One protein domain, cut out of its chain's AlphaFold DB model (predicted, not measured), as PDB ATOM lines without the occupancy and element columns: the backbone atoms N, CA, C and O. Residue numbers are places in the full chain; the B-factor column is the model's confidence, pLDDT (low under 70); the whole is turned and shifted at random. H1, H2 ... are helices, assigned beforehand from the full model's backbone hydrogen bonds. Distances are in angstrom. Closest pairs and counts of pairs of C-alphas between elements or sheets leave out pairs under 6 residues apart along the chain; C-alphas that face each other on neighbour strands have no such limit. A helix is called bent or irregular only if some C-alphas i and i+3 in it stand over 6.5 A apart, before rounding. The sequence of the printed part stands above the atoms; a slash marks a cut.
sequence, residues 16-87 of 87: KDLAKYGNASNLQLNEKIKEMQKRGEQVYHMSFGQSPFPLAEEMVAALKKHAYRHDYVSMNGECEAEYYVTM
ATOM      1  N   LYS A  16     358.926 335.287 403.261       86.88
ATOM      2  CA  LYS A  16     357.620 335.019 402.631       86.88
ATOM      3  C   LYS A  16     356.777 336.280 402.434       86.88
ATOM      4  O   LYS A  16     356.047 336.379 401.455       86.88
ATOM      5  N   ASP A  17     356.893 337.261 403.323       89.69
ATOM      6  CA  ASP A  17     356.155 338.525 403.233       89.69
ATOM      7  C   ASP A  17     356.634 339.419 402.074       89.69
ATOM      8  O   ASP A  17     355.858 340.220 401.556       89.69
ATOM      9  N   LEU A  18     357.859 339.200 401.579       86.19
ATOM     10  CA  LEU A  18     358.386 339.881 400.395       86.19
ATOM     11  C   LEU A  18     357.831 339.320 399.077       86.19
ATOM     12  O   LEU A  18     358.080 339.895 398.020       86.19
ATOM     13  N   ALA A  19     357.081 338.213 399.102       84.19
ATOM     14  CA  ALA A  19     356.511 337.610 397.895       84.19
ATOM     15  C   ALA A  19     355.501 338.526 397.181       84.19
ATOM     16  O   ALA A  19     355.276 338.372 395.985       84.19
ATOM     17  N   LYS A  20     354.915 339.490 397.905       85.75
ATOM     18  CA  LYS A  20     353.944 340.457 397.372       85.75
ATOM     19  C   LYS A  20     354.590 341.619 396.612       85.75
ATOM     20  O   LYS A  20     353.889 342.338 395.909       85.75
ATOM     21  N   TYR A  21     355.898 341.819 396.768       85.56
ATOM     22  CA  TYR A  21     356.619 342.915 396.132       85.56
ATOM     23  C   TYR A  21     357.256 342.426 394.832       85.56
ATOM     24  O   TYR A  21     358.008 341.449 394.813       85.56
ATOM     25  N   GLY A  22     356.926 343.113 393.741       83.25
ATOM     26  CA  GLY A  22     357.535 342.921 392.430       83.25
ATOM     27  C   GLY A  22     358.612 343.963 392.138       83.25
ATOM     28  O   GLY A  22     358.880 344.856 392.942       83.25
ATOM     29  N   ASN A  23     359.207 343.862 390.953       81.62
ATOM     30  CA  ASN A  23     360.118 344.887 390.455       81.62
ATOM     31  C   ASN A  23     359.364 346.208 390.256       81.62
ATOM     32  O   ASN A  23     358.220 346.218 389.802       81.62
ATOM     33  N   ALA A  24     360.017 347.328 390.564       89.06
ATOM     34  CA  ALA A  24     359.453 348.644 390.299       89.06
ATOM     35  C   ALA A  24     359.284 348.854 388.783       89.06
ATOM     36  O   ALA A  24     360.230 348.661 388.017       89.06
ATOM     37  N   SER A  25     358.103 349.303 388.354       87.50
ATOM     38  CA  SER A  25     357.780 349.551 386.939       87.50
ATOM     39  C   SER A  25     358.745 350.543 386.278       87.50
ATOM     40  O   SER A  25     359.194 350.328 385.153       87.50
ATOM     41  N   ASN A  26     359.139 351.590 387.008       88.56
ATOM     42  CA  ASN A  26     360.102 352.593 386.541       88.56
ATOM     43  C   ASN A  26     361.493 351.992 386.280       88.56
ATOM     44  O   ASN A  26     362.195 352.430 385.369       88.56
ATOM     45  N   LEU A  27     361.893 350.972 387.050       87.56
ATOM     46  CA  LEU A  27     363.180 350.306 386.856       87.56
ATOM     47  C   LEU A  27     363.168 349.475 385.571       87.56
ATOM     48  O   LEU A  27     364.080 349.602 384.760       87.56
ATOM     49  N   GLN A  28     362.091 348.720 385.343       89.69
ATOM     50  CA  GLN A  28     361.908 347.925 384.124       89.69
ATOM     51  C   GLN A  28     361.879 348.802 382.866       89.69
ATOM     52  O   GLN A  28     362.420 348.431 381.825       89.69
ATOM     53  N   LEU A  29     361.257 349.981 382.950       90.12
ATOM     54  CA  LEU A  29     361.263 350.951 381.857       90.12
ATOM     55  C   LEU A  29     362.682 351.465 381.572       90.12
ATOM     56  O   LEU A  29     363.119 351.454 380.422       90.12
ATOM     57  N   ASN A  30     363.417 351.861 382.613       89.94
ATOM     58  CA  ASN A  30     364.798 352.325 382.476       89.94
ATOM     59  C   ASN A  30     365.734 351.230 381.930       89.94
ATOM     60  O   ASN A  30     366.664 351.543 381.190       89.94
ATOM     61  N   GLU A  31     365.498 349.956 382.252       90.38
ATOM     62  CA  GLU A  31     366.233 348.816 381.679       90.38
ATOM     63  C   GLU A  31     365.993 348.681 380.173       90.38
ATOM     64  O   GLU A  31     366.958 348.632 379.410       90.38
ATOM     65  N   LYS A  32     364.732 348.727 379.725       92.06
ATOM     66  CA  LYS A  32     364.395 348.684 378.290       92.06
ATOM     67  C   LYS A  32     365.012 349.845 377.514       92.06
ATOM     68  O   LYS A  32     365.555 349.645 376.432       92.06
ATOM     69  N   ILE A  33     364.975 351.052 378.078       92.69
ATOM     70  CA  ILE A  33     365.602 352.237 377.474       92.69
ATOM     71  C   ILE A  33     367.114 352.028 377.312       92.69
ATOM     72  O   ILE A  33     367.657 352.298 376.242       92.69
ATOM     73  N   LYS A  34     367.790 351.484 378.335       90.88
ATOM     74  CA  LYS A  34     369.223 351.150 378.260       90.88
ATOM     75  C   LYS A  34     369.515 350.095 377.194       90.88
ATOM     76  O   LYS A  34     370.548 350.178 376.534       90.88
ATOM     77  N   GLU A  35     368.649 349.099 377.022       95.31
ATOM     78  CA  GLU A  35     368.792 348.095 375.960       95.31
ATOM     79  C   GLU A  35     368.676 348.723 374.568       95.31
ATOM     80  O   GLU A  35     369.539 348.480 373.726       95.31
ATOM     81  N   MET A  36     367.677 349.581 374.345       95.06
ATOM     82  CA  MET A  36     367.510 350.312 373.082       95.06
ATOM     83  C   MET A  36     368.734 351.187 372.768       95.06
ATOM     84  O   MET A  36     369.274 351.127 371.665       95.06
ATOM     85  N   GLN A  37     369.241 351.926 373.761       92.94
ATOM     86  CA  GLN A  37     370.459 352.733 373.620       92.94
ATOM     87  C   GLN A  37     371.684 351.876 373.255       92.94
ATOM     88  O   GLN A  37     372.450 352.246 372.369       92.94
ATOM     89  N   LYS A  38     371.855 350.702 373.883       94.81
ATOM     90  CA  LYS A  38     372.950 349.764 373.560       94.81
ATOM     91  C   LYS A  38     372.863 349.204 372.140       94.81
ATOM     92  O   LYS A  38     373.896 348.870 371.568       94.81
ATOM     93  N   ARG A  39     371.655 349.096 371.578       96.94
ATOM     94  CA  ARG A  39     371.431 348.695 370.178       96.94
ATOM     95  C   ARG A  39     371.693 349.826 369.175       96.94
ATOM     96  O   ARG A  39     371.611 349.583 367.977       96.94
ATOM     97  N   GLY A  40     372.023 351.032 369.644       96.00
ATOM     98  CA  GLY A  40     372.262 352.203 368.797       96.00
ATOM     99  C   GLY A  40     370.984 352.921 368.361       96.00
ATOM    100  O   GLY A  40     371.027 353.730 367.439       96.00
ATOM    101  N   GLU A  41     369.844 352.637 368.998       96.88
ATOM    102  CA  GLU A  41     368.595 353.345 368.714       96.88
ATOM    103  C   GLU A  41     368.643 354.773 369.271       96.88
ATOM    104  O   GLU A  41     369.111 355.017 370.387       96.88
ATOM    105  N   GLN A  42     368.100 355.728 368.513       94.50
ATOM    106  CA  GLN A  42     367.963 357.106 368.972       94.50
ATOM    107  C   GLN A  42     366.826 357.194 370.000       94.50
ATOM    108  O   GLN A  42     365.648 357.197 369.643       94.50
ATOM    109  N   VAL A  43     367.179 357.287 371.283       92.50
ATOM    110  CA  VAL A  43     366.218 357.381 372.392       92.50
ATOM    111  C   VAL A  43     366.426 358.673 373.175       92.50
ATOM    112  O   VAL A  43     367.492 358.900 373.743       92.50
ATOM    113  N   TYR A  44     365.380 359.496 373.261       89.81
ATOM    114  CA  TYR A  44     365.344 360.683 374.117       89.81
ATOM    115  C   TYR A  44     364.803 360.304 375.497       89.81
ATOM    116  O   TYR A  44     363.600 360.320 375.751       89.81
ATOM    117  N   HIS A  45     365.703 359.898 376.390       89.19
ATOM    118  CA  HIS A  45     365.350 359.542 377.763       89.19
ATOM    119  C   HIS A  45     365.221 360.816 378.599       89.19
ATOM    120  O   HIS A  45     366.180 361.560 378.699       89.19
ATOM    121  N   MET A  46     364.049 361.083 379.178       85.69
ATOM    122  CA  MET A  46     363.830 362.212 380.106       85.69
ATOM    123  C   MET A  46     363.534 361.746 381.540       85.69
ATOM    124  O   MET A  46     363.380 362.552 382.451       85.69
ATOM    125  N   SER A  47     363.455 360.433 381.756       82.88
ATOM    126  CA  SER A  47     363.091 359.808 383.032       82.88
ATOM    127  C   SER A  47     364.329 359.498 383.880       82.88
ATOM    128  O   SER A  47     364.495 358.382 384.379       82.88
ATOM    129  N   PHE A  48     365.240 360.466 384.003       76.94
ATOM    130  CA  PHE A  48     366.463 360.302 384.783       76.94
ATOM    131  C   PHE A  48     366.131 360.261 386.282       76.94
ATOM    132  O   PHE A  48     365.552 361.199 386.819       76.94
ATOM    133  N   GLY A  49     366.487 359.170 386.967       79.81
ATOM    134  CA  GLY A  49     366.349 359.070 388.429       79.81
ATOM    135  C   GLY A  49     367.506 359.719 389.194       79.81
ATOM    136  O   GLY A  49     367.362 360.076 390.357       79.81
ATOM    137  N   GLN A  50     368.654 359.875 388.532       81.44
ATOM    138  CA  GLN A  50     369.815 360.607 389.024       81.44
ATOM    139  C   GLN A  50     370.156 361.715 388.037       81.44
ATOM    140  O   GLN A  50     369.951 361.560 386.833       81.44
ATOM    141  N   SER A  51     370.697 362.815 388.554       85.31
ATOM    142  CA  SER A  51     371.238 363.889 387.726       85.31
ATOM    143  C   SER A  51     372.316 363.341 386.778       85.31
ATOM    144  O   SER A  51     373.250 362.693 387.254       85.31
ATOM    145  N   PRO A  52     372.228 363.592 385.458       82.75
ATOM    146  CA  PRO A  52     373.274 363.228 384.503       82.75
ATOM    147  C   PRO A  52     374.421 364.253 384.469       82.75
ATOM    148  O   PRO A  52     375.366 364.094 383.698       82.75
ATOM    149  N   PHE A  53     374.323 365.329 385.254       89.06
ATOM    150  CA  PHE A  53     375.296 366.412 385.259       89.06
ATOM    151  C   PHE A  53     376.500 366.064 386.141       89.06
ATOM    152  O   PHE A  53     376.326 365.438 387.192       89.06
ATOM    153  N   PRO A  54     377.718 366.473 385.745       89.19
ATOM    154  CA  PRO A  54     378.892 366.288 386.583       89.19
ATOM    155  C   PRO A  54     378.730 367.042 387.907       89.19
ATOM    156  O   PRO A  54     378.129 368.117 387.965       89.19
ATOM    157  N   LEU A  55     379.285 366.475 388.977       91.62
ATOM    158  CA  LEU A  55     379.388 367.164 390.262       91.62
ATOM    159  C   LEU A  55     380.347 368.353 390.139       91.62
ATOM    160  O   LEU A  55     381.341 368.274 389.416       91.62
ATOM    161  N   ALA A  56     380.076 369.434 390.875       94.56
ATOM    162  CA  ALA A  56     380.975 370.583 390.908       94.56
ATOM    163  C   ALA A  56     382.343 370.186 391.481       94.56
ATOM    164  O   ALA A  56     382.425 369.499 392.505       94.56
ATOM    165  N   GLU A  57     383.418 370.648 390.844       96.50
ATOM    166  CA  GLU A  57     384.789 370.302 391.235       96.50
ATOM    167  C   GLU A  57     385.103 370.714 392.677       96.50
ATOM    168  O   GLU A  57     385.762 369.972 393.403       96.50
ATOM    169  N   GLU A  58     384.562 371.849 393.120       95.12
ATOM    170  CA  GLU A  58     384.703 372.351 394.488       95.12
ATOM    171  C   GLU A  58     384.124 371.379 395.524       95.12
ATOM    172  O   GLU A  58     384.767 371.103 396.538       95.12
ATOM    173  N   MET A  59     382.955 370.784 395.242       92.06
ATOM    174  CA  MET A  59     382.367 369.763 396.116       92.06
ATOM    175  C   MET A  59     383.267 368.528 396.185       92.06
ATOM    176  O   MET A  59     383.525 367.996 397.265       92.06
ATOM    177  N   VAL A  60     383.790 368.079 395.039       95.31
ATOM    178  CA  VAL A  60     384.697 366.923 394.975       95.31
ATOM    179  C   VAL A  60     385.985 367.198 395.755       95.31
ATOM    180  O   VAL A  60     386.465 366.324 396.480       95.31
ATOM    181  N   ALA A  61     386.546 368.402 395.636       96.25
ATOM    182  CA  ALA A  61     387.743 368.815 396.361       96.25
ATOM    183  C   ALA A  61     387.507 368.862 397.878       96.25
ATOM    184  O   ALA A  61     388.329 368.340 398.637       96.25
ATOM    185  N   ALA A  62     386.375 369.415 398.323       92.19
ATOM    186  CA  ALA A  62     385.998 369.451 399.735       92.19
ATOM    187  C   ALA A  62     385.838 368.037 400.320       92.19
ATOM    188  O   ALA A  62     386.431 367.727 401.356       92.19
ATOM    189  N   LEU A  63     385.127 367.144 399.621       91.62
ATOM    190  CA  LEU A  63     384.969 365.747 400.046       91.62
ATOM    191  C   LEU A  63     386.320 365.028 400.153       91.62
ATOM    192  O   LEU A  63     386.591 364.366 401.153       91.62
ATOM    193  N   LYS A  64     387.210 365.206 399.166       95.25
ATOM    194  CA  LYS A  64     388.567 364.634 399.202       95.25
ATOM    195  C   LYS A  64     389.383 365.158 400.382       95.25
ATOM    196  O   LYS A  64     390.043 364.372 401.057       95.25
ATOM    197  N   LYS A  65     389.324 366.466 400.654       95.19
ATOM    198  CA  LYS A  65     390.023 367.101 401.782       95.19
ATOM    199  C   LYS A  65     389.595 366.516 403.130       95.19
ATOM    200  O   LYS A  65     390.419 366.416 404.033       95.19
ATOM    201  N   HIS A  66     388.330 366.125 403.264       90.62
ATOM    202  CA  HIS A  66     387.769 365.609 404.513       90.62
ATOM    203  C   HIS A  66     387.693 364.081 404.592       90.62
ATOM    204  O   HIS A  66     387.243 363.563 405.609       90.62
ATOM    205  N   ALA A  67     388.205 363.354 403.594       91.06
ATOM    206  CA  ALA A  67     388.146 361.890 403.524       91.06
ATOM    207  C   ALA A  67     388.855 361.155 404.682       91.06
ATOM    208  O   ALA A  67     388.615 359.971 404.890       91.06
ATOM    209  N   TYR A  68     389.719 361.839 405.441       92.88
ATOM    210  CA  TYR A  68     390.345 361.287 406.647       92.88
ATOM    211  C   TYR A  68     389.359 361.122 407.820       92.88
ATOM    212  O   TYR A  68     389.646 360.372 408.749       92.88
ATOM    213  N   ARG A  69     388.215 361.821 407.801       86.56
ATOM    214  CA  ARG A  69     387.153 361.697 408.810       86.56
ATOM    215  C   ARG A  69     386.252 360.514 408.448       86.56
ATOM    216  O   ARG A  69     385.274 360.673 407.729       86.56
ATOM    217  N   HIS A  70     386.615 359.321 408.911       85.81
ATOM    218  CA  HIS A  70     385.890 358.068 408.638       85.81
ATOM    219  C   HIS A  70     385.130 357.505 409.846       85.81
ATOM    220  O   HIS A  70     384.569 356.411 409.777       85.81
ATOM    221  N   ASP A  71     385.170 358.216 410.971       89.75
ATOM    222  CA  ASP A  71     384.552 357.766 412.211       89.75
ATOM    223  C   ASP A  71     383.028 357.865 412.136       89.75
ATOM    224  O   ASP A  71     382.464 358.601 411.324       89.75
ATOM    225  N   TYR A  72     382.348 357.109 412.996       89.62
ATOM    226  CA  TYR A  72     380.895 357.164 413.077       89.62
ATOM    227  C   TYR A  72     380.424 358.571 413.442       89.62
ATOM    228  O   TYR A  72     380.787 359.127 414.479       89.62
ATOM    229  N   VAL A  73     379.560 359.108 412.593       86.56
ATOM    230  CA  VAL A  73     378.837 360.353 412.827       86.56
ATOM    231  C   VAL A  73     377.592 360.066 413.678       86.56
ATOM    232  O   VAL A  73     377.100 358.935 413.726       86.56
ATOM    233  N   SER A  74     377.081 361.085 414.373       87.94
ATOM    234  CA  SER A  74     375.820 360.989 415.116       87.94
ATOM    235  C   SER A  74     374.652 360.571 414.207       87.94
ATOM    236  O   SER A  74     374.696 360.769 412.992       87.94
ATOM    237  N   MET A  75     373.572 360.031 414.788       84.19
ATOM    238  CA  MET A  75     372.392 359.608 414.015       84.19
ATOM    239  C   MET A  75     371.772 360.729 413.171       84.19
ATOM    240  O   MET A  75     371.188 360.434 412.132       84.19
ATOM    241  N   ASN A  76     371.915 361.989 413.586       84.62
ATOM    242  CA  ASN A  76     371.342 363.129 412.870       84.62
ATOM    243  C   ASN A  76     372.330 363.771 411.879       84.62
ATOM    244  O   ASN A  76     372.000 364.739 411.203       84.62
ATOM    245  N   GLY A  77     373.534 363.207 411.746       82.56
ATOM    246  CA  GLY A  77     374.602 363.772 410.931       82.56
ATOM    247  C   GLY A  77     375.597 364.600 411.747       82.56
ATOM    248  O   GLY A  77     375.664 364.513 412.977       82.56
ATOM    249  N   GLU A  78     376.448 365.339 411.040       79.19
ATOM    250  CA  GLU A  78     377.407 366.257 411.654       79.19
ATOM    251  C   GLU A  78     376.708 367.588 411.953       79.19
ATOM    252  O   GLU A  78     376.017 368.125 411.087       79.19
ATOM    253  N   CYS A  79     376.935 368.161 413.141       74.06
ATOM    254  CA  CYS A  79     376.317 369.433 413.538       74.06
ATOM    255  C   CYS A  79     376.593 370.576 412.543       74.06
ATOM    256  O   CYS A  79     375.774 371.478 412.394       74.06
ATOM    257  N   GLU A  80     377.736 370.537 411.850       77.62
ATOM    258  CA  GLU A  80     378.087 371.503 410.804       77.62
ATOM    259  C   GLU A  80     377.108 371.424 409.621       77.62
ATOM    260  O   GLU A  80     376.580 372.446 409.191       77.62
ATOM    261  N   ALA A  81     376.789 370.219 409.142       73.94
ATOM    262  CA  ALA A  81     375.838 370.029 408.050       73.94
ATOM    263  C   ALA A  81     374.403 370.409 408.460       73.94
ATOM    264  O   ALA A  81     373.687 371.022 407.672       73.94
ATOM    265  N   GLU A  82     373.990 370.099 409.694       67.25
ATOM    266  CA  GLU A  82     372.671 370.493 410.213       67.25
ATOM    267  C   GLU A  82     372.494 372.018 410.271       67.25
ATOM    268  O   GLU A  82     371.428 372.531 409.922       67.25
ATOM    269  N   TYR A  83     373.538 372.754 410.664       73.75
ATOM    270  CA  TYR A  83     373.516 374.218 410.708       73.75
ATOM    271  C   TYR A  83     373.261 374.839 409.327       73.75
ATOM    272  O   TYR A  83     372.414 375.717 409.192       73.75
ATOM    273  N   TYR A  84     373.934 374.348 408.282       74.31
ATOM    274  CA  TYR A  84     373.768 374.874 406.921       74.31
ATOM    275  C   TYR A  84     372.433 374.501 406.263       74.31
ATOM    276  O   TYR A  84     372.009 375.186 405.341       74.31
ATOM    277  N   VAL A  85     371.779 373.421 406.702       74.81
ATOM    278  CA  VAL A  85     370.479 372.978 406.157       74.81
ATOM    279  C   VAL A  85     369.296 373.697 406.820       74.81
ATOM    280  O   VAL A  85     368.203 373.730 406.257       74.81
ATOM    281  N   THR A  86     369.488 374.255 408.018       70.69
ATOM    282  CA  THR A  86     368.418 374.891 408.808       70.69
ATOM    283  C   THR A  86     368.321 376.413 408.647       70.69
ATOM    284  O   THR A  86     367.336 376.992 409.111       70.69
ATOM    285  N   MET A  87     369.295 377.050 407.990       56.34
ATOM    286  CA  MET A  87     369.248 378.459 407.565       56.34
ATOM    287  C   MET A  87     368.663 378.612 406.163       56.34
ATOM    288  O   MET A  87     367.959 379.625 405.950       56.34
TER     289      MET A  87
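AT A GLANCE: This is residues 16 to 87 of the 87 residues of an uncharacterized protein of Bugula neritina (UniProt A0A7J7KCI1). The model is an open, arching string of four separate helices, with H1 and H2 on one side, H3 and H4 on the other, and a long link between the two sides. Residues 39 to 49 fold back beside H2, the longest helix; residues 16 to 25 and 50 to 87 stand free. The printed part has 72 residues, with four named helices, H1 to H4 in order, and no named strand; the class is all helix. It is extended, with a radius of gyration of the C-alphas of 19.7 A and spans of 45 by 41 by 27 A.

IN THESE COORDINATES: Find C-alpha 16 at (357.620, 335.019, 402.631), where H1, residues 16 to 20, begins. H2, residues 25 to 38, runs 20.2 A from C-alpha 25 at (357.780, 349.551, 386.939). Further on, H3, residues 57 to 66, covers 14.4 A. H4, residues 79 to 86, covers 10.7 A and ends at C-alpha 86 at (368.418, 374.891, 408.808).

HOW THE PARTS SIT: Look first at H1: it is irregular, but only just, with C-alphas 17 and 20 at 6.6 A. Its one O i to N i+4 pair is not within hydrogen-bond range, 0 of 1, while 1 of 2 O i to N i+3 pairs is. In H2, H3 and H4, every O i to N i+4 pair is within range. A tight link of 4 residues leads from H1 to H2, yet these two are apart. H2 and H3 are apart, as are H3 and H4. H1 is also apart from H3 and H4, and H2 from H4.

THE WHOLE: The C-alphas of Arg 39 and Cys 79 are the two farthest apart, at 48.3 A. The printed part has no cut and ends at Met 87, the chain's last residue. The links H2 to H3, 18 residues, and H3 to H4, 12 residues, are long. The mean pLDDT of the printed part is 87.1; residues 82 and 87 are under 70.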